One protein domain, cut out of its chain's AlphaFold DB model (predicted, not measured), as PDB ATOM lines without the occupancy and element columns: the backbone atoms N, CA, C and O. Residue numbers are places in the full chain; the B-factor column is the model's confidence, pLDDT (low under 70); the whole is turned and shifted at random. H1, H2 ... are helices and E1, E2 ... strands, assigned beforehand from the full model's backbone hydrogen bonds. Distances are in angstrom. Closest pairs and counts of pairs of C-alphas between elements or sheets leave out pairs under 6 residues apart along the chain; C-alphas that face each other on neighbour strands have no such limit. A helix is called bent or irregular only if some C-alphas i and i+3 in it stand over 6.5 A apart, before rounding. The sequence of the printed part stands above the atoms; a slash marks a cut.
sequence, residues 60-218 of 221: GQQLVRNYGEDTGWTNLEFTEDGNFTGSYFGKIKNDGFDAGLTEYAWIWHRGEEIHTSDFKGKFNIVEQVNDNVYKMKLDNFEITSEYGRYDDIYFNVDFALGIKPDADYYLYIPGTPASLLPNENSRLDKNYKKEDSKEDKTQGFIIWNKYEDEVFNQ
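This is residues 60 to 218 of the 221 residues of an uncharacterized protein of Anaerococcus octavius (UniProt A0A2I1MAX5). One strongly twisted sheet is rolled into a small, uneven barrel of the strands E1, E2, E3, E4, E5, E7, E8 and E9, nearly closed where E9 comes back beside E1. The bent strand E4 runs on beyond the barrel to pair with short E6, with H2 farther out at that end of the long axis; H3 is over E9, among long loops. The printed part has 159 residues, with E1 E2 E3 H1 H2 E4 E5 E6 E7 H3 E8 E9 along the chain, three named helices and nine named strands; the class is mixed, with 77 residues, under half, in named elements. The sheet is branched and mixed, antiparallel but for E4 and E6. The whole is compact, with a radius of gyration of the C-alphas of 17.0 A and spans of 53 by 35 by 26 A.

E1, residues 62 to 66, begins at C-alpha 62 (206.247, 240.422, 163.291). E2 is residues 73 to 78 and E3 residues 83 to 90, 23.3 A long. H1 is residues 92 to 95 and H2 residues 102 to 109, 10.0 A long. E4, residues 114 to 128, is 38.8 A long and bends by 60 degrees at residue 118. E5, residues 133 to 143, is 27.9 A long and bends by 63 degrees at residue 140. E6 is residues 154 to 156, E7 169 to 172, H3 187 to 191 and E8 206 to 209. E9, residues 214 to 217, ends at C-alpha 217 (201.268, 239.528, 169.680).

E1, E2 and E3 form a meander, each strand the antiparallel neighbour of the one before, with N 65 and O 74 at 2.8 A and N 77 and O 85 at 2.8 A. E4 has E3 on one side, with N 86 and O 119 at 2.8 A, and E5 and E6 on the other. E4 and E5 are an antiparallel hairpin, with N 124 and O 137 at 2.9 A; E6 is parallel to E4, with N 116 and O 155 at 2.9 A. E7 is antiparallel to E5, N 136 and O 169 at 2.8 A, and to E8, N 170 and O 208 at 2.8 A. E8 and E9 are a hairpin, with N 207 and O 216 at 2.9 A. The closest C-alphas of the edge strands E1 and E9, Arg 65 and Phe 216, are 4.6 A apart. H3 is over E9, with a height over the sheet of 8.5 A; their closest C-alphas, Leu 188 and Val 215, are 6.1 A apart. H1 only grazes the sheet, and H2 is not on it. Every O i to N i+4 pair is within hydrogen-bond range in H2 and H3; H1 is too short for one.

The C-alphas farthest apart, Ile 107 and Asp 131, are 54.3 A apart. The printed part has no cut. The links E6 to E7, E7 to H3 and H3 to E8 are long. The mean pLDDT of the printed part is 93.9, and no printed residue is under 70.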
ATOM      1  N   GLY A  60     206.872 236.986 156.896       95.94
ATOM      2  CA  GLY A  60     206.969 238.443 156.952       95.94
ATOM      3  C   GLY A  60     206.168 239.103 158.079       95.94
ATOM      4  O   GLY A  60     206.091 240.330 158.125       95.94
ATOM      5  N   GLN A  61     205.531 238.333 158.968       96.56
ATOM      6  CA  GLN A  61     204.822 238.877 160.124       96.56
ATOM      7  C   GLN A  61     205.768 239.055 161.307       96.56
ATOM      8  O   GLN A  61     206.624 238.213 161.579       96.56
ATOM      9  N   GLN A  62     205.550 240.142 162.045       96.62
ATOM     10  CA  GLN A  62     206.247 240.422 163.291       96.62
ATOM     11  C   GLN A  62     205.316 240.191 164.475       96.62
ATOM     12  O   GLN A  62     204.181 240.665 164.469       96.62
ATOM     13  N   LEU A  63     205.791 239.466 165.485       97.06
ATOM     14  CA  LEU A  63     205.106 239.266 166.758       97.06
ATOM     15  C   LEU A  63     206.002 239.782 167.887       97.06
ATOM     16  O   LEU A  63     207.187 239.463 167.934       97.06
ATOM     17  N   VAL A  64     205.444 240.578 168.798       95.25
ATOM     18  CA  VAL A  64     206.214 241.310 169.812       95.25
ATOM     19  C   VAL A  64     205.667 241.048 171.209       95.25
ATOM     20  O   VAL A  64     204.454 241.008 171.429       95.25
ATOM     21  N   ARG A  65     206.581 240.907 172.167       93.94
ATOM     22  CA  ARG A  65     206.324 240.917 173.605       93.94
ATOM     23  C   ARG A  65     206.879 242.215 174.199       93.94
ATOM     24  O   ARG A  65     208.090 242.387 174.223       93.94
ATOM     25  N   ASN A  66     206.016 243.099 174.710       91.19
ATOM     26  CA  ASN A  66     206.417 244.372 175.340       91.19
ATOM     27  C   ASN A  66     206.460 244.276 176.873       91.19
ATOM     28  O   ASN A  66     205.442 243.990 177.501       91.19
ATOM     29  N   TYR A  67     207.585 244.581 177.517       89.75
ATOM     30  CA  TYR A  67     207.728 244.474 178.981       89.75
ATOM     31  C   TYR A  67     207.253 245.716 179.758       89.75
ATOM     32  O   TYR A  67     207.424 245.800 180.975       89.75
ATOM     33  N   GLY A  68     206.634 246.673 179.066       84.50
ATOM     34  CA  GLY A  68     206.200 247.964 179.596       84.50
ATOM     35  C   GLY A  68     206.760 249.122 178.773       84.50
ATOM     36  O   GLY A  68     207.668 248.941 177.962       84.50
ATOM     37  N   GLU A  69     206.199 250.312 178.982       80.19
ATOM     38  CA  GLU A  69     206.642 251.541 178.315       80.19
ATOM     39  C   GLU A  69     208.117 251.818 178.644       80.19
ATOM     40  O   GLU A  69     208.496 251.886 179.814       80.19
ATOM     41  N   ASP A  70     208.950 251.910 177.606       77.44
ATOM     42  CA  ASP A  70     210.395 252.169 177.681       77.44
ATOM     43  C   ASP A  70     211.218 251.187 178.536       77.44
ATOM     44  O   ASP A  70     212.327 251.516 178.978       77.44
ATOM     45  N   THR A  71     210.712 249.976 178.785       82.19
ATOM     46  CA  THR A  71     211.415 249.001 179.632       82.19
ATOM     47  C   THR A  71     212.080 247.877 178.842       82.19
ATOM     48  O   THR A  71     213.128 247.386 179.255       82.19
ATOM     49  N   GLY A  72     211.491 247.449 177.727       91.75
ATOM     50  CA  GLY A  72     212.021 246.325 176.967       91.75
ATOM     51  C   GLY A  72     211.025 245.723 175.988       91.75
ATOM     52  O   GLY A  72     209.810 245.876 176.145       91.75
ATOM     53  N   TRP A  73     211.539 244.954 175.038       94.94
ATOM     54  CA  TRP A  73     210.743 244.116 174.154       94.94
ATOM     55  C   TRP A  73     211.539 242.909 173.652       94.94
ATOM     56  O   TRP A  73     212.765 242.934 173.597       94.94
ATOM     57  N   THR A  74     210.815 241.870 173.250       96.94
ATOM     58  CA  THR A  74     211.337 240.768 172.434       96.94
ATOM     59  C   THR A  74     210.481 240.674 171.181       96.94
ATOM     60  O   THR A  74     209.255 240.566 171.290       96.94
ATOM     61  N   ASN A  75     211.086 240.724 169.998       96.44
ATOM     62  CA  ASN A  75     210.374 240.586 168.730       96.44
ATOM     63  C   ASN A  75     210.754 239.284 168.012       96.44
ATOM     64  O   ASN A  75     211.840 238.732 168.171       96.44
ATOM     65  N   LEU A  76     209.821 238.803 167.202       97.81
ATOM     66  CA  LEU A  76     209.975 237.669 166.309       97.81
ATOM     67  C   LEU A  76     209.549 238.123 164.923       97.81
ATOM     68  O   LEU A  76     208.408 238.542 164.752       97.81
ATOM     69  N   GLU A  77     210.438 238.031 163.945       97.94
ATOM     70  CA  GLU A  77     210.144 238.247 162.536       97.94
ATOM     71  C   GLU A  77     210.166 236.906 161.812       97.94
ATOM     72  O   GLU A  77     211.210 236.267 161.654       97.94
ATOM     73  N   PHE A  78     208.978 236.459 161.416       98.19
ATOM     74  CA  PHE A  78     208.800 235.180 160.757       98.19
ATOM     75  C   PHE A  78     209.245 235.241 159.303       98.19
ATOM     76  O   PHE A  78     208.963 236.181 158.564       98.19
ATOM     77  N   THR A  79     209.888 234.165 158.891       96.19
ATOM     78  CA  THR A  79     210.309 233.883 157.525       96.19
ATOM     79  C   THR A  79     209.667 232.565 157.078       96.19
ATOM     80  O   THR A  79     208.730 232.062 157.708       96.19
ATOM     81  N   GLU A  80     210.133 231.999 155.971       95.06
ATOM     82  CA  GLU A  80     209.571 230.777 155.399       95.06
ATOM     83  C   GLU A  80     209.658 229.575 156.356       95.06
ATOM     84  O   GLU A  80     210.602 229.421 157.137       95.06
ATOM     85  N   ASP A  81     208.660 228.693 156.272       95.81
ATOM     86  CA  ASP A  81     208.618 227.400 156.963       95.81
ATOM     87  C   ASP A  81     208.824 227.463 158.487       95.81
ATOM     88  O   ASP A  81     209.444 226.573 159.073       95.81
ATOM     89  N   GLY A  82     208.318 228.522 159.127       96.81
ATOM     90  CA  GLY A  82     208.333 228.684 160.584       96.81
ATOM     91  C   GLY A  82     209.679 229.135 161.152       96.81
ATOM     92  O   GLY A  82     209.807 229.273 162.370       96.81
ATOM     93  N   ASN A  83     210.676 229.377 160.296       98.62
ATOM     94  CA  ASN A  83     211.921 230.019 160.703       98.62
ATOM     95  C   ASN A  83     211.645 231.470 161.106       98.62
ATOM     96  O   ASN A  83     210.796 232.134 160.513       98.62
ATOM     97  N   PHE A  84     212.403 231.990 162.060       98.50
ATOM     98  CA  PHE A  84     212.352 233.396 162.433       98.50
ATOM     99  C   PHE A  84     213.734 233.921 162.804       98.50
ATOM    100  O   PHE A  84     214.608 233.179 163.263       98.50
ATOM    101  N   THR A  85     213.890 235.228 162.653       98.56
ATOM    102  CA  THR A  85     214.909 236.016 163.345       98.56
ATOM    103  C   THR A  85     214.229 236.852 164.412       98.56
ATOM    104  O   THR A  85     213.045 237.163 164.301       98.56
ATOM    105  N   GLY A  86     214.951 237.232 165.447       98.06
ATOM    106  CA  GLY A  86     214.428 238.115 166.468       98.06
ATOM    107  C   GLY A  86     215.536 238.890 167.137       98.06
ATOM    108  O   GLY A  86     216.719 238.596 166.976       98.06
ATOM    109  N   SER A  87     215.117 239.896 167.876       97.94
ATOM    110  CA  SER A  87     215.965 240.695 168.723       97.94
ATOM    111  C   SER A  87     215.289 240.956 170.061       97.94
ATOM    112  O   SER A  87     214.073 240.832 170.264       97.94
ATOM    113  N   TYR A  88     216.135 241.232 171.030       98.00
ATOM    114  CA  TYR A  88     215.763 241.535 172.389       98.00
ATOM    115  C   TYR A  88     216.343 242.888 172.757       98.00
ATOM    116  O   TYR A  88     217.474 243.214 172.401       98.00
ATOM    117  N   PHE A  89     215.555 243.655 173.495       95.81
ATOM    118  CA  PHE A  89     215.962 244.878 174.154       95.81
ATOM    119  C   PHE A  89     215.427 244.848 175.584       95.81
ATOM    120  O   PHE A  89     214.238 244.617 175.823       95.81
ATOM    121  N   GLY A  90     216.304 245.110 176.539       95.81
ATOM    122  CA  GLY A  90     216.001 245.071 177.956       95.81
ATOM    123  C   GLY A  90     216.848 246.033 178.764       95.81
ATOM    124  O   GLY A  90     217.745 246.711 178.264       95.81
ATOM    125  N   LYS A  91     216.509 246.087 180.044       94.38
ATOM    126  CA  LYS A  91     217.180 246.859 181.081       94.38
ATOM    127  C   LYS A  91     217.174 246.020 182.349       94.38
ATOM    128  O   LYS A  91     216.243 245.235 182.556       94.38
ATOM    129  N   ILE A  92     218.092 246.331 183.261       93.12
ATOM    130  CA  ILE A  92     218.259 245.669 184.568       93.12
ATOM    131  C   ILE A  92     216.929 245.448 185.303       93.12
ATOM    132  O   ILE A  92     216.691 244.392 185.882       93.12
ATOM    133  N   LYS A  93     216.016 246.427 185.272       89.94
ATOM    134  CA  LYS A  93     214.707 246.335 185.940       89.94
ATOM    135  C   LYS A  93     213.869 245.126 185.487       89.94
ATOM    136  O   LYS A  93     213.036 244.651 186.258       89.94
ATOM    137  N   ASN A  94     214.058 244.668 184.253       88.38
ATOM    138  CA  ASN A  94     213.251 243.627 183.628       88.38
ATOM    139  C   ASN A  94     213.945 242.267 183.606       88.38
ATOM    140  O   ASN A  94     213.286 241.254 183.825       88.38
ATOM    141  N   ASP A  95     215.243 242.245 183.309       92.62
ATOM    142  CA  ASP A  95     216.020 241.008 183.168       92.62
ATOM    143  C   ASP A  95     216.886 240.677 184.387       92.62
ATOM    144  O   ASP A  95     217.288 239.528 184.553       92.62
ATOM    145  N   GLY A  96     217.146 241.651 185.261       93.12
ATOM    146  CA  GLY A  96     218.006 241.495 186.432       93.12
ATOM    147  C   GLY A  96     219.492 241.322 186.109       93.12
ATOM    148  O   GLY A  96     220.262 241.026 187.023       93.12
ATOM    149  N   PHE A  97     219.899 241.480 184.848       95.62
ATOM    150  CA  PHE A  97     221.301 241.434 184.449       95.62
ATOM    151  C   PHE A  97     221.963 242.788 184.739       95.62
ATOM    152  O   PHE A  97     221.301 243.815 184.703       95.62
ATOM    153  N   ASP A  98     223.247 242.802 185.087       95.25
ATOM    154  CA  ASP A  98     224.009 244.029 185.351       95.25
ATOM    155  C   ASP A  98     225.436 243.815 184.842       95.25
ATOM    156  O   ASP A  98     226.202 243.040 185.426       95.25
ATOM    157  N   ALA A  99     225.794 244.460 183.732       94.44
ATOM    158  CA  ALA A  99     227.146 244.438 183.182       94.44
ATOM    159  C   ALA A  99     228.060 245.507 183.801       94.44
ATOM    160  O   ALA A  99     229.214 245.649 183.381       94.44
ATOM    161  N   GLY A 100     227.577 246.259 184.793       95.31
ATOM    162  CA  GLY A 100     228.335 247.285 185.496       95.31
ATOM    163  C   GLY A 100     228.475 248.595 184.718       95.31
ATOM    164  O   GLY A 100     229.430 249.338 184.945       95.31
ATOM    165  N   LEU A 101     227.555 248.895 183.796       94.00
ATOM    166  CA  LEU A 101     227.534 250.132 183.003       94.00
ATOM    167  C   LEU A 101     226.548 251.170 183.557       94.00
ATOM    168  O   LEU A 101     226.615 252.334 183.163       94.00
ATOM    169  N   THR A 102     225.682 250.789 184.499       92.50
ATOM    170  CA  THR A 102     224.647 251.654 185.099       92.50
ATOM    171  C   THR A 102     225.149 253.037 185.530       92.50
ATOM    172  O   THR A 102     224.549 254.050 185.170       92.50
ATOM    173  N   GLU A 103     226.249 253.115 186.289       93.00
ATOM    174  CA  GLU A 103     226.776 254.404 186.767       93.00
ATOM    175  C   GLU A 103     227.240 255.288 185.598       93.00
ATOM    176  O   GLU A 103     226.925 256.479 185.545       93.00
ATOM    177  N   TYR A 104     227.944 254.698 184.628       92.69
ATOM    178  CA  TYR A 104     228.407 255.407 183.439       92.69
ATOM    179  C   TYR A 104     227.227 255.898 182.588       92.69
ATOM    180  O   TYR A 104     227.196 257.067 182.193       92.69
ATOM    181  N   ALA A 105     226.228 255.039 182.367       92.56
ATOM    182  CA  ALA A 105     225.014 255.369 181.631       92.56
ATOM    183  C   ALA A 105     224.264 256.546 182.269       92.56
ATOM    184  O   ALA A 105     223.867 257.490 181.576       92.56
ATOM    185  N   TRP A 106     224.156 256.552 183.598       92.31
ATOM    186  CA  TRP A 106     223.511 257.632 184.331       92.31
ATOM    187  C   TRP A 106     224.271 258.959 184.212       92.31
ATOM    188  O   TRP A 106     223.677 259.992 183.891       92.31
ATOM    189  N   ILE A 107     225.588 258.941 184.446       93.31
ATOM    190  CA  ILE A 107     226.418 260.155 184.476       93.31
ATOM    191  C   ILE A 107     226.537 260.786 183.085       93.31
ATOM    192  O   ILE A 107     226.394 262.005 182.951       93.31
ATOM    193  N   TRP A 108     226.797 259.979 182.054       92.94
ATOM    194  CA  TRP A 108     227.208 260.479 180.738       92.94
ATOM    195  C   TRP A 108     226.096 260.470 179.694       92.94
ATOM    196  O   TRP A 108     226.081 261.338 178.823       92.94
ATOM    197  N   HIS A 109     225.134 259.553 179.808       88.81
ATOM    198  CA  HIS A 109     224.049 259.404 178.833       88.81
ATOM    199  C   HIS A 109     222.679 259.802 179.387       88.81
ATOM    200  O   HIS A 109     221.720 259.877 178.621       88.81
ATOM    201  N   ARG A 110     222.579 260.098 180.696       88.62
ATOM    202  CA  ARG A 110     221.303 260.333 181.401       88.62
ATOM    203  C   ARG A 110     220.291 259.215 181.126       88.62
ATOM    204  O   ARG A 110     219.097 259.474 180.986       88.62
ATOM    205  N   GLY A 111     220.803 257.995 181.003       87.25
ATOM    206  CA  GLY A 111     220.054 256.806 180.637       87.25
ATOM    207  C   GLY A 111     220.376 255.641 181.560       87.25
ATOM    208  O   GLY A 111     221.093 255.781 182.551       87.25
ATOM    209  N   GLU A 112     219.823 254.492 181.209       91.62
ATOM    210  CA  GLU A 112     220.084 253.221 181.873       91.62
ATOM    211  C   GLU A 112     220.980 252.368 180.981       91.62
ATOM    212  O   GLU A 112     221.064 252.588 179.770       91.62
ATOM    213  N   GLU A 113     221.644 251.400 181.592       94.56
ATOM    214  CA  GLU A 113     222.277 250.316 180.861       94.56
ATOM    215  C   GLU A 113     221.235 249.539 180.047       94.56
ATOM    216  O   GLU A 113     220.107 249.314 180.501       94.56
ATOM    217  N   ILE A 114     221.621 249.171 178.829       95.94
ATOM    218  CA  ILE A 114     220.773 248.502 177.856       95.94
ATOM    219  C   ILE A 114     221.360 247.132 177.545       95.94
ATOM    220  O   ILE A 114     222.529 247.007 177.174       95.94
ATOM    221  N   HIS A 115     220.513 246.115 177.620       97.69
ATOM    222  CA  HIS A 115     220.849 244.762 177.205       97.69
ATOM    223  C   HIS A 115     220.157 244.436 175.896       97.69
ATOM    224  O   HIS A 115     218.966 244.706 175.730       97.69
ATOM    225  N   THR A 116     220.894 243.832 174.977       98.06
ATOM    226  CA  THR A 116     220.356 243.388 173.696       98.06
ATOM    227  C   THR A 116     220.790 241.976 173.377       98.06
ATOM    228  O   THR A 116     221.786 241.483 173.895       98.06
ATOM    229  N   SER A 117     220.058 241.311 172.503       98.56
ATOM    230  CA  SER A 117     220.571 240.140 171.804       98.56
ATOM    231  C   SER A 117     219.878 240.016 170.459       98.56
ATOM    232  O   SER A 117     218.719 240.402 170.321       98.56
ATOM    233  N   ASP A 118     220.589 239.482 169.474       98.69
ATOM    234  CA  ASP A 118     220.001 239.029 168.216       98.69
ATOM    235  C   ASP A 118     219.968 237.509 168.234       98.69
ATOM    236  O   ASP A 118     220.902 236.868 168.725       98.69
ATOM    237  N   PHE A 119     218.912 236.917 167.696       98.75
ATOM    238  CA  PHE A 119     218.724 235.476 167.724       98.75
ATOM    239  C   PHE A 119     217.922 234.968 166.533       98.75
ATOM    240  O   PHE A 119     217.296 235.713 165.778       98.75
ATOM    241  N   LYS A 120     217.928 233.650 166.368       98.62
ATOM    242  CA  LYS A 120     217.133 232.940 165.365       98.62
ATOM    243  C   LYS A 120     216.575 231.653 165.950       98.62
ATOM    244  O   LYS A 120     217.070 231.148 166.956       98.62
ATOM    245  N   GLY A 121     215.569 231.104 165.289       98.44
ATOM    246  CA  GLY A 121     215.019 229.801 165.626       98.44
ATOM    247  C   GLY A 121     213.993 229.341 164.607       98.44
ATOM    248  O   GLY A 121     213.770 229.987 163.580       98.44
ATOM    249  N   LYS A 122     213.364 228.205 164.890       98.31
ATOM    250  CA  LYS A 122     212.288 227.662 164.071       98.31
ATOM    251  C   LYS A 122     211.173 227.119 164.945       98.31
ATOM    252  O   LYS A 122     211.413 226.279 165.805       98.31
ATOM    253  N   PHE A 123     209.947 227.556 164.688       98.25
ATOM    254  CA  PHE A 123     208.772 226.890 165.228       98.25
ATOM    255  C   PHE A 123     208.335 225.754 164.307       98.25
ATOM    256  O   PHE A 123     208.313 225.899 163.088       98.25
ATOM    257  N   ASN A 124     207.938 224.637 164.907       97.38
ATOM    258  CA  ASN A 124     207.269 223.531 164.232       97.38
ATOM    259  C   ASN A 124     205.916 223.290 164.892       97.38
ATOM    260  O   ASN A 124     205.827 223.269 166.121       97.38
ATOM    261  N   ILE A 125     204.871 223.095 164.091       97.75
ATOM    262  CA  ILE A 125     203.544 222.736 164.590       97.75
ATOM    263  C   ILE A 125     203.531 221.226 164.824       97.75
ATOM    264  O   ILE A 125     203.708 220.437 163.900       97.75
ATOM    265  N   VAL A 126     203.321 220.826 166.076       97.19
ATOM    266  CA  VAL A 126     203.371 219.417 166.495       97.19
ATOM    267  C   VAL A 126     201.986 218.812 166.698       97.19
ATOM    268  O   VAL A 126     201.840 217.594 166.671       97.19
ATOM    269  N   GLU A 127     200.967 219.648 166.893       96.50
ATOM    270  CA  GLU A 127     199.596 219.213 167.151       96.50
ATOM    271  C   GLU A 127     198.608 220.332 166.796       96.50
ATOM    272  O   GLU A 127     198.820 221.498 167.140       96.50
ATOM    273  N   GLN A 128     197.508 219.979 166.133       96.25
ATOM    274  CA  GLN A 128     196.340 220.848 166.017       96.25
ATOM    275  C   GLN A 128     195.436 220.594 167.228       96.25
ATOM    276  O   GLN A 128     194.858 219.518 167.347       96.25
ATOM    277  N   VAL A 129     195.310 221.577 168.120       96.00
ATOM    278  CA  VAL A 129     194.473 221.460 169.326       96.00
ATOM    279  C   VAL A 129     192.995 221.618 168.958       96.00
ATOM    280  O   VAL A 129     192.136 220.917 169.485       96.00
ATOM    281  N   ASN A 130     192.698 222.551 168.050       94.81
ATOM    282  CA  ASN A 130     191.397 222.744 167.407       94.81
ATOM    283  C   ASN A 130     191.577 223.559 166.108       94.81
ATOM    284  O   ASN A 130     192.699 223.829 165.686       94.81
ATOM    285  N   ASP A 131     190.487 223.980 165.464       94.62
ATOM    286  CA  ASP A 131     190.522 224.747 164.205       94.62
ATOM    287  C   ASP A 131     191.276 226.093 164.300       94.62
ATOM    288  O   ASP A 131     191.733 226.634 163.291       94.62
ATOM    289  N   ASN A 132     191.443 226.631 165.509       96.56
ATOM    290  CA  ASN A 132     191.996 227.956 165.774       96.56
ATOM    291  C   ASN A 132     193.313 227.953 166.570       96.56
ATOM    292  O   ASN A 132     193.984 228.986 166.627       96.56
ATOM    293  N   VAL A 133     193.678 226.825 167.187       97.44
ATOM    294  CA  VAL A 133     194.796 226.733 168.135       97.44
ATOM    295  C   VAL A 133     195.715 225.571 167.779       97.44
ATOM    296  O   VAL A 133     195.274 224.429 167.632       97.44
ATOM    297  N   TYR A 134     197.011 225.862 167.696       97.75
ATOM    298  CA  TYR A 134     198.037 224.919 167.258       97.75
ATOM    299  C   TYR A 134     199.180 224.894 168.266       97.75
ATOM    300  O   TYR A 134     199.721 225.939 168.625       97.75
ATOM    301  N   LYS A 135     199.566 223.707 168.726       97.75
ATOM    302  CA  LYS A 135     200.723 223.540 169.603       97.75
ATOM    303  C   LYS A 135     201.995 223.549 168.765       97.75
ATOM    304  O   LYS A 135     202.082 222.869 167.741       97.75
ATOM    305  N   MET A 136     202.996 224.280 169.236       97.81
ATOM    306  CA  MET A 136     204.292 224.422 168.595       97.81
ATOM    307  C   MET A 136     205.439 224.040 169.526       97.81
ATOM    308  O   MET A 136     205.349 224.164 170.751       97.81
ATOM    309  N   LYS A 137     206.541 223.622 168.909       97.38
ATOM    310  CA  LYS A 137     207.847 223.459 169.546       97.38
ATOM    311  C   LYS A 137     208.880 224.354 168.888       97.38
ATOM    312  O   LYS A 137     208.790 224.616 167.689       97.38
ATOM    313  N   LEU A 138     209.806 224.842 169.705       97.25
ATOM    314  CA  LEU A 138     210.926 225.660 169.271       97.25
ATOM    315  C   LEU A 138     212.139 224.757 169.047       97.25
ATOM    316  O   LEU A 138     212.603 224.102 169.974       97.25
ATOM    317  N   ASP A 139     212.658 224.766 167.827       96.62
ATOM    318  CA  ASP A 139     213.867 224.058 167.428       96.62
ATOM    319  C   ASP A 139     214.938 225.051 166.968       96.62
ATOM    320  O   ASP A 139     214.639 226.147 166.484       96.62
ATOM    321  N   ASN A 140     216.206 224.645 167.086       95.38
ATOM    322  CA  ASN A 140     217.372 225.395 166.604       95.38
ATOM    323  C   ASN A 140     217.439 226.854 167.095       95.38
ATOM    324  O   ASN A 140     217.881 227.731 166.354       95.38
ATOM    325  N   PHE A 141     216.984 227.121 168.324       97.62
ATOM    326  CA  PHE A 141     217.133 228.439 168.931       97.62
ATOM    327  C   PHE A 141     218.605 228.730 169.232       97.62
ATOM    328  O   PHE A 141     219.284 227.926 169.870       97.62
ATOM    329  N   GLU A 142     219.081 229.886 168.787       97.88
ATOM    330  CA  GLU A 142     220.468 230.314 168.941       97.88
ATOM    331  C   GLU A 142     220.527 231.838 169.066       97.88
ATOM    332  O   GLU A 142     219.954 232.549 168.236       97.88
ATOM    333  N   ILE A 143     221.266 232.329 170.066       98.50
ATOM    334  CA  ILE A 143     221.706 233.725 170.125       98.50
ATOM    335  C   ILE A 143     222.854 233.910 169.134       98.50
ATOM    336  O   ILE A 143     223.861 233.208 169.201       98.50
ATOM    337  N   THR A 144     222.694 234.851 168.212       98.50
ATOM    338  CA  THR A 144     223.642 235.130 167.129       98.50
ATOM    339  C   THR A 144     224.501 236.365 167.378       98.50
ATOM    340  O   THR A 144     225.533 236.520 166.726       98.50
ATOM    341  N   SER A 145     224.095 237.250 168.291       98.25
ATOM    342  CA  SER A 145     224.923 238.378 168.728       98.25
ATOM    343  C   SER A 145     226.118 237.899 169.556       98.25
ATOM    344  O   SER A 145     225.987 237.011 170.397       98.25
ATOM    345  N   GLU A 146     227.281 238.518 169.360       98.25
ATOM    346  CA  GLU A 146     228.469 238.247 170.173       98.25
ATOM    347  C   GLU A 146     228.274 238.797 171.590       98.25
ATOM    348  O   GLU A 146     228.037 239.993 171.753       98.25
ATOM    349  N   TYR A 147     228.375 237.923 172.599       98.44
ATOM    350  CA  TYR A 147     228.233 238.288 174.008       98.44
ATOM    351  C   TYR A 147     229.303 239.294 174.434       98.44
ATOM    352  O   TYR A 147     230.499 239.060 174.244       98.44
ATOM    353  N   GLY A 148     228.881 240.373 175.085       97.75
ATOM    354  CA  GLY A 148     229.786 241.387 175.605       97.75
ATOM    355  C   GLY A 148     229.345 242.813 175.319       97.75
ATOM    356  O   GLY A 148     228.397 243.089 174.584       97.75
ATOM    357  N   ARG A 149     230.081 243.752 175.912       97.06
ATOM    358  CA  ARG A 149     229.909 245.181 175.654       97.06
ATOM    359  C   ARG A 149     230.293 245.491 174.210       97.06
ATOM    360  O   ARG A 149     231.412 245.188 173.800       97.06
ATOM    361  N   TYR A 150     229.403 246.159 173.488       95.06
ATOM    362  CA  TYR A 150     229.653 246.589 172.108       95.06
ATOM    363  C   TYR A 150     229.500 248.101 171.909       95.06
ATOM    364  O   TYR A 150     229.908 248.622 170.873       95.06
ATOM    365  N   ASP A 151     228.961 248.811 172.902       94.06
ATOM    366  CA  ASP A 151     228.887 250.272 172.929       94.06
ATOM    367  C   ASP A 151     228.967 250.775 174.384       94.06
ATOM    368  O   ASP A 151     229.188 250.009 175.323       94.06
ATOM    369  N   ASP A 152     228.832 252.075 174.593       92.81
ATOM    370  CA  ASP A 152     229.052 252.734 175.871       92.81
ATOM    371  C   ASP A 152     228.113 252.278 176.986       92.81
ATOM    372  O   ASP A 152     228.562 251.988 178.097       92.81
ATOM    373  N   ILE A 153     226.827 252.180 176.662       95.25
ATOM    374  CA  ILE A 153     225.772 251.759 177.589       95.25
ATOM    375  C   ILE A 153     225.092 250.462 177.149       95.25
ATOM    376  O   ILE A 153     224.103 250.076 177.765       95.25
ATOM    377  N   TYR A 154     225.589 249.816 176.086       96.81
ATOM    378  CA  TYR A 154     224.968 248.630 175.506       96.81
ATOM    379  C   TYR A 154     225.816 247.372 175.685       96.81
ATOM    380  O   TYR A 154     227.028 247.359 175.427       96.81
ATOM    381  N   PHE A 155     225.137 246.292 176.062       98.00
ATOM    382  CA  PHE A 155     225.723 244.983 176.290       98.00
ATOM    383  C   PHE A 155     224.903 243.887 175.605       98.00
ATOM    384  O   PHE A 155     223.696 243.779 175.810       98.00
ATOM    385  N   ASN A 156     225.567 243.040 174.822       98.56
ATOM    386  CA  ASN A 156     224.938 241.862 174.243       98.56
ATOM    387  C   ASN A 156     224.898 240.722 175.262       98.56
ATOM    388  O   ASN A 156     225.947 240.251 175.705       98.56
ATOM    389  N   VAL A 157     223.696 240.267 175.607       98.25
ATOM    390  CA  VAL A 157     223.449 239.128 176.499       98.25
ATOM    391  C   VAL A 157     223.267 237.824 175.714       98.25
ATOM    392  O   VAL A 157     223.062 237.827 174.502       98.25
ATOM    393  N   ASP A 158     223.340 236.688 176.407       97.44
ATOM    394  CA  ASP A 158     223.196 235.333 175.856       97.44
ATOM    395  C   ASP A 158     221.781 234.753 176.049       97.44
ATOM    396  O   ASP A 158     221.567 233.541 175.974       97.44
ATOM    397  N   PHE A 159     220.793 235.625 176.252       96.94
ATOM    398  CA  PHE A 159     219.389 235.266 176.412       96.94
ATOM    399  C   PHE A 159     218.461 236.267 175.712       96.94
ATOM    400  O   PHE A 159     218.863 237.366 175.332       96.94
ATOM    401  N   ALA A 160     217.192 235.889 175.578       96.50
ATOM    402  CA  ALA A 160     216.100 236.779 175.206       96.50
ATOM    403  C   ALA A 160     214.903 236.468 176.107       96.50
ATOM    404  O   ALA A 160     214.458 235.318 176.172       96.50
ATOM    405  N   LEU A 161     214.380 237.470 176.821       94.94
ATOM    406  CA  LEU A 161     213.207 237.251 177.668       94.94
ATOM    407  C   LEU A 161     212.017 236.779 176.819       94.94
ATOM    408  O   LEU A 161     211.878 237.125 175.646       94.94
ATOM    409  N   GLY A 162     211.139 235.976 177.416       92.69
ATOM    410  CA  GLY A 162     209.967 235.422 176.733       92.69
ATOM    411  C   GLY A 162     210.242 234.189 175.866       92.69
ATOM    412  O   GLY A 162     209.295 233.493 175.490       92.69
ATOM    413  N   ILE A 163     211.510 233.881 175.565       94.81
ATOM    414  CA  ILE A 163     211.895 232.703 174.786       94.81
ATOM    415  C   ILE A 163     212.489 231.629 175.696       94.81
ATOM    416  O   ILE A 163     213.401 231.871 176.479       94.81
ATOM    417  N   LYS A 164     211.965 230.412 175.559       93.38
ATOM    418  CA  LYS A 164     212.302 229.243 176.355       93.38
ATOM    419  C   LYS A 164     212.348 228.009 175.449       93.38
ATOM    420  O   LYS A 164     211.292 227.524 175.042       93.38
ATOM    421  N   PRO A 165     213.545 227.493 175.120       91.06
ATOM    422  CA  PRO A 165     213.706 226.408 174.148       91.06
ATOM    423  C   PRO A 165     212.884 225.146 174.438       91.06
ATOM    424  O   PRO A 165     212.393 224.500 173.520       91.06
ATOM    425  N   ASP A 166     212.698 224.798 175.710       91.12
ATOM    426  CA  ASP A 166     212.016 223.578 176.144       91.12
ATOM    427  C   ASP A 166     210.503 223.748 176.388       91.12
ATOM    428  O   ASP A 166     209.804 222.767 176.669       91.12
ATOM    429  N   ALA A 167     209.964 224.961 176.231       93.19
ATOM    430  CA  ALA A 167     208.558 225.250 176.488       93.19
ATOM    431  C   ALA A 167     207.592 224.636 175.455       93.19
ATOM    432  O   ALA A 167     207.947 224.236 174.343       93.19
ATOM    433  N   ASP A 168     206.325 224.545 175.856       94.44
ATOM    434  CA  ASP A 168     205.189 224.338 174.962       94.44
ATOM    435  C   ASP A 168     204.661 225.712 174.551       94.44
ATOM    436  O   ASP A 168     204.297 226.532 175.400       94.44
ATOM    437  N   TYR A 169     204.598 225.934 173.242       97.19
ATOM    438  CA  TYR A 169     204.051 227.146 172.653       97.19
ATOM    439  C   TYR A 169     202.698 226.858 172.013       97.19
ATOM    440  O   TYR A 169     202.466 225.767 171.497       97.19
ATOM    441  N   TYR A 170     201.816 227.851 172.005       97.50
ATOM    442  CA  TYR A 170     200.507 227.771 171.370       97.50
ATOM    443  C   TYR A 170     200.324 228.951 170.426       97.50
ATOM    444  O   TYR A 170     200.393 230.103 170.855       97.50
ATOM    445  N   LEU A 171     200.095 228.657 169.149       98.06
ATOM    446  CA  LEU A 171     199.715 229.626 168.133       98.06
ATOM    447  C   LEU A 171     198.193 229.751 168.098       98.06
ATOM    448  O   LEU A 171     197.496 228.787 167.781       98.06
ATOM    449  N   TYR A 172     197.703 230.955 168.362       97.44
ATOM    450  CA  TYR A 172     196.320 231.355 168.135       97.44
ATOM    451  C   TYR A 172     196.265 232.162 166.843       97.44
ATOM    452  O   TYR A 172     196.993 233.146 166.679       97.44
ATOM    453  N   ILE A 173     195.404 231.753 165.916       97.06
ATOM    454  CA  ILE A 173     195.238 232.457 164.638       97.06
ATOM    455  C   ILE A 173     194.287 233.656 164.796       97.06
ATOM    456  O   ILE A 173     193.477 233.664 165.728       97.06
ATOM    457  N   PRO A 174     194.328 234.663 163.905       96.00
ATOM    458  CA  PRO A 174     193.370 235.765 163.922       96.00
ATOM    459  C   PRO A 174     191.917 235.270 163.900       96.00
ATOM    460  O   PRO A 174     191.561 234.376 163.132       96.00
ATOM    461  N   GLY A 175     191.063 235.879 164.721       95.50
ATOM    462  CA  GLY A 175     189.651 235.524 164.842       95.50
ATOM    463  C   GLY A 175     189.353 234.377 165.808       95.50
ATOM    464  O   GLY A 175     188.194 233.974 165.887       95.50
ATOM    465  N   THR A 176     190.343 233.880 166.556       96.81
ATOM    466  CA  THR A 176     190.128 232.864 167.595       96.81
ATOM    467  C   THR A 176     189.203 233.420 168.685       96.81
ATOM    468  O   THR A 176     189.558 234.428 169.299       96.81
ATOM    469  N   PRO A 177     188.024 232.821 168.933       95.75
ATOM    470  CA  PRO A 177     187.094 233.297 169.957       95.75
ATOM    471  C   PRO A 177     187.696 233.250 171.365       95.75
ATOM    472  O   PRO A 177     188.423 232.314 171.694       95.75
ATOM    473  N   ALA A 178     187.324 234.204 172.225       94.12
ATOM    474  CA  ALA A 178     187.770 234.237 173.622       94.12
ATOM    475  C   ALA A 178     187.411 232.953 174.399       94.12
ATOM    476  O   ALA A 178     188.143 232.530 175.290       94.12
ATOM    477  N   SER A 179     186.324 232.271 174.022       93.44
ATOM    478  CA  SER A 179     185.922 230.986 174.609       93.44
ATOM    479  C   SER A 179     186.915 229.842 174.372       93.44
ATOM    480  O   SER A 179     186.840 228.840 175.078       93.44
ATOM    481  N   LEU A 180     187.825 229.973 173.399       93.69
ATOM    482  CA  LEU A 180     188.887 229.001 173.116       93.69
ATOM    483  C   LEU A 180     190.221 229.357 173.790       93.69
ATOM    484  O   LEU A 180     191.191 228.612 173.654       93.69
ATOM    485  N   LEU A 181     190.284 230.485 174.500       92.31
ATOM    486  CA  LEU A 181     191.430 230.839 175.328       92.31
ATOM    487  C   LEU A 181     191.418 230.009 176.625       92.31
ATOM    488  O   LEU A 181     190.361 229.538 177.057       92.31
ATOM    489  N   PRO A 182     192.574 229.832 177.280       85.94
ATOM    490  CA  PRO A 182     192.685 229.052 178.511       85.94
ATOM    491  C   PRO A 182     191.810 229.583 179.663       85.94
ATOM    492  O   PRO A 182     191.460 228.801 180.541       85.94
ATOM    493  N   ASN A 183     191.393 230.862 179.649       77.50
ATOM    494  CA  ASN A 183     190.585 231.493 180.704       77.50
ATOM    495  C   ASN A 183     191.237 231.375 182.101       77.50
ATOM    496  O   ASN A 183     190.568 231.144 183.111       77.50
ATOM    497  N   GLU A 184     192.559 231.537 182.158       79.06
ATOM    498  CA  GLU A 184     193.393 231.325 183.351       79.06
ATOM    499  C   GLU A 184     193.773 232.653 184.055       79.06
ATOM    500  O   GLU A 184     194.626 232.663 184.938       79.06
ATOM    501  N   ASN A 185     193.139 233.786 183.701       80.81
ATOM    502  CA  ASN A 185     193.557 235.149 184.099       80.81
ATOM    503  C   ASN A 185     195.021 235.447 183.707       80.81
ATOM    504  O   ASN A 185     195.771 236.139 184.406       80.81
ATOM    505  N   SER A 186     195.397 234.891 182.563       87.31
ATOM    506  CA  SER A 186     196.712 234.945 181.946       87.31
ATOM    507  C   SER A 186     196.988 236.314 181.313       87.31
ATOM    508  O   SER A 186     196.087 237.139 181.115       87.31
ATOM    509  N   ARG A 187     198.243 236.584 180.948       88.69
ATOM    510  CA  ARG A 187     198.597 237.708 180.074       88.69
ATOM    511  C   ARG A 187     197.877 237.581 178.739       88.69
ATOM    512  O   ARG A 187     197.480 238.605 178.190       88.69
ATOM    513  N   LEU A 188     197.661 236.362 178.247       90.88
ATOM    514  CA  LEU A 188     196.918 236.120 177.012       90.88
ATOM    515  C   LEU A 188     195.487 236.663 177.119       90.88
ATOM    516  O   LEU A 188     195.067 237.430 176.257       90.88
ATOM    517  N   ASP A 189     194.789 236.385 178.225       87.31
ATOM    518  CA  ASP A 189     193.419 236.868 178.473       87.31
ATOM    519  C   ASP A 189     193.319 238.407 178.505       87.31
ATOM    520  O   ASP A 189     192.253 238.974 178.269       87.31
ATOM    521  N   LYS A 190     194.432 239.100 178.766       87.56
ATOM    522  CA  LYS A 190     194.509 240.570 178.820       87.56
ATOM    523  C   LYS A 190     194.961 241.206 177.508       87.56
ATOM    524  O   LYS A 190     194.771 242.401 177.336       87.56
ATOM    525  N   ASN A 191     195.573 240.430 176.611       87.75
ATOM    526  CA  ASN A 191     196.284 240.952 175.442       87.75
ATOM    527  C   ASN A 191     195.860 240.299 174.120       87.75
ATOM    528  O   ASN A 191     196.548 240.442 173.113       87.75
ATOM    529  N   TYR A 192     194.749 239.561 174.085       91.44
ATOM    530  CA  TYR A 192     194.330 238.896 172.851       91.44
ATOM    531  C   TYR A 192     193.636 239.833 171.848       91.44
ATOM    532  O   TYR A 192     193.564 239.534 170.653       91.44
ATOM    533  N   LYS A 193     193.139 240.984 172.309       91.19
ATOM    534  CA  LYS A 193     192.470 242.009 171.499       91.19
ATOM    535  C   LYS A 193     192.816 243.405 172.009       91.19
ATOM    536  O   LYS A 193     193.132 243.566 173.184       91.19
ATOM    537  N   LYS A 194     192.686 244.417 171.146       88.12
ATOM    538  CA  LYS A 194     192.724 245.825 171.563       88.12
ATOM    539  C   LYS A 194     191.603 246.140 172.548       88.12
ATOM    540  O   LYS A 194     190.501 245.604 172.424       88.12
ATOM    541  N   GLU A 195     191.881 247.048 173.480       86.25
ATOM    542  CA  GLU A 195     190.948 247.459 174.537       86.25
ATOM    543  C   GLU A 195     189.620 248.002 173.977       86.25
ATOM    544  O   GLU A 195     188.553 247.734 174.524       86.25
ATOM    545  N   ASP A 196     189.662 248.696 172.838       87.12
ATOM    546  CA  ASP A 196     188.495 249.272 172.165       87.12
ATOM    547  C   ASP A 196     187.783 248.302 171.199       87.12
ATOM    548  O   ASP A 196     186.781 248.659 170.566       87.12
ATOM    549  N   SER A 197     188.262 247.057 171.087       88.38
ATOM    550  CA  SER A 197     187.660 246.047 170.219       88.38
ATOM    551  C   SER A 197     186.286 245.611 170.728       88.38
ATOM    552  O   SER A 197     186.130 245.100 171.836       88.38
ATOM    553  N   LYS A 198     185.279 245.719 169.854       90.44
ATOM    554  CA  LYS A 198     183.913 245.229 170.115       90.44
ATOM    555  C   LYS A 198     183.765 243.720 169.935       90.44
ATOM    556  O   LYS A 198     182.781 243.150 170.393       90.44
ATOM    557  N   GLU A 199     184.698 243.090 169.228       92.19
ATOM    558  CA  GLU A 199     184.672 241.653 168.978       92.19
ATOM    559  C   GLU A 199     185.453 240.907 170.058       92.19
ATOM    560  O   GLU A 199     186.550 241.314 170.445       92.19
ATOM    561  N   ASP A 200     184.886 239.796 170.524       93.75
ATOM    562  CA  ASP A 200     185.455 238.958 171.580       93.75
ATOM    563  C   ASP A 200     186.307 237.820 171.004       93.75
ATOM    564  O   ASP A 200     186.027 236.632 171.169       93.75
ATOM    565  N   LYS A 201     187.315 238.205 170.216       95.19
ATOM    566  CA  LYS A 201     188.199 237.287 169.493       95.19
ATOM    567  C   LYS A 201     189.579 237.899 169.261       95.19
ATOM    568  O   LYS A 201     189.722 239.120 169.321       95.19
ATOM    569  N   THR A 202     190.575 237.063 168.973       94.94
ATOM    570  CA  THR A 202     191.934 237.524 168.660       94.94
ATOM    571  C   THR A 202     191.941 238.414 167.416       94.94
ATOM    572  O   THR A 202     191.252 238.132 166.433       94.94
ATOM    573  N   GLN A 203     192.720 239.496 167.431       92.19
ATOM    574  CA  GLN A 203     192.802 240.424 166.289       92.19
ATOM    575  C   GLN A 203     194.007 240.181 165.368       92.19
ATOM    576  O   GLN A 203     194.039 240.695 164.252       92.19
ATOM    577  N   GLY A 204     194.976 239.387 165.815       94.50
ATOM    578  CA  GLY A 204     196.164 239.001 165.061       94.50
ATOM    579  C   GLY A 204     196.636 237.613 165.476       94.50
ATOM    580  O   GLY A 204     195.989 236.952 166.293       94.50
ATOM    581  N   PHE A 205     197.757 237.176 164.909       96.88
ATOM    582  CA  PHE A 205     198.449 235.992 165.408       96.88
ATOM    583  C   PHE A 205     198.992 236.248 166.814       96.88
ATOM    584  O   PHE A 205     199.496 237.337 167.108       96.88
ATOM    585  N   ILE A 206     198.900 235.225 167.662       97.06
ATOM    586  CA  ILE A 206     199.431 235.255 169.020       97.06
ATOM    587  C   ILE A 206     200.188 233.966 169.285       97.06
ATOM    588  O   ILE A 206     199.664 232.882 169.033       97.06
ATOM    589  N   ILE A 207     201.390 234.085 169.836       97.12
ATOM    590  CA  ILE A 207     202.138 232.954 170.377       97.12
ATOM    591  C   ILE A 207     202.145 233.081 171.891       97.12
ATOM    592  O   ILE A 207     202.599 234.087 172.432       97.12
ATOM    593  N   TRP A 208     201.655 232.051 172.570       96.06
ATOM    594  CA  TRP A 208     201.633 231.981 174.023       96.06
ATOM    595  C   TRP A 208     202.496 230.828 174.520       96.06
ATOM    596  O   TRP A 208     202.293 229.677 174.130       96.06
ATOM    597  N   ASN A 209     203.447 231.137 175.394       93.00
ATOM    598  CA  ASN A 209     204.168 230.157 176.193       93.00
ATOM    599  C   ASN A 209     203.425 229.979 177.520       93.00
ATOM    600  O   ASN A 209     203.461 230.864 178.379       93.00
ATOM    601  N   LYS A 210     202.788 228.817 177.700       83.44
ATOM    602  CA  LYS A 210     201.979 228.527 178.894       83.44
ATOM    603  C   LYS A 210     202.794 228.529 180.190       83.44
ATOM    604  O   LYS A 210     202.266 228.898 181.234       83.44
ATOM    605  N   TYR A 211     204.055 228.104 180.149       82.31
ATOM    606  CA  TYR A 211     204.848 227.893 181.364       82.31
ATOM    607  C   TYR A 211     205.206 229.192 182.085       82.31
ATOM    608  O   TYR A 211     205.259 229.214 183.311       82.31
ATOM    609  N   GLU A 212     205.447 230.262 181.334       85.06
ATOM    610  CA  GLU A 212     205.865 231.567 181.876       85.06
ATOM    611  C   GLU A 212     204.820 232.661 181.631       85.06
ATOM    612  O   GLU A 212     205.008 233.820 182.002       85.06
ATOM    613  N   ASP A 213     203.690 232.269 181.033       90.06
ATOM    614  CA  ASP A 213     202.613 233.154 180.616       90.06
ATOM    615  C   ASP A 213     203.127 234.310 179.738       90.06
ATOM    616  O   ASP A 213     202.794 235.482 179.926       90.06
ATOM    617  N   GLU A 214     204.020 233.978 178.804       92.50
ATOM    618  CA  GLU A 214     204.644 234.931 177.886       92.50
ATOM    619  C   GLU A 214     203.855 234.970 176.578       92.50
ATOM    620  O   GLU A 214     203.501 233.930 176.022       92.50
ATOM    621  N   VAL A 215     203.541 236.180 176.110       94.50
ATOM    622  CA  VAL A 215     202.624 236.415 174.984       94.50
ATOM    623  C   VAL A 215     203.290 237.305 173.945       94.50
ATOM    624  O   VAL A 215     203.579 238.470 174.216       94.50
ATOM    625  N   PHE A 216     203.471 236.776 172.742       96.00
ATOM    626  CA  PHE A 216     203.916 237.530 171.578       96.00
ATOM    627  C   PHE A 216     202.710 237.824 170.696       96.00
ATOM    628  O   PHE A 216     202.063 236.894 170.215       96.00
ATOM    629  N   ASN A 217     202.417 239.100 170.470       94.06
ATOM    630  CA  ASN A 217     201.268 239.528 169.680       94.06
ATOM    631  C   ASN A 217     201.718 240.184 168.381       94.06
ATOM    632  O   ASN A 217     202.645 240.991 168.371       94.06
ATOM    633  N   GLN A 218     201.007 239.900 167.291       91.62
ATOM    634  CA  GLN A 218     201.198 240.602 166.018       91.62
ATOM    635  C   GLN A 218     200.789 242.082 166.097       91.62
ATOM    636  O   GLN A 218     201.271 242.933 165.354       91.62
TER     637      GLN A 218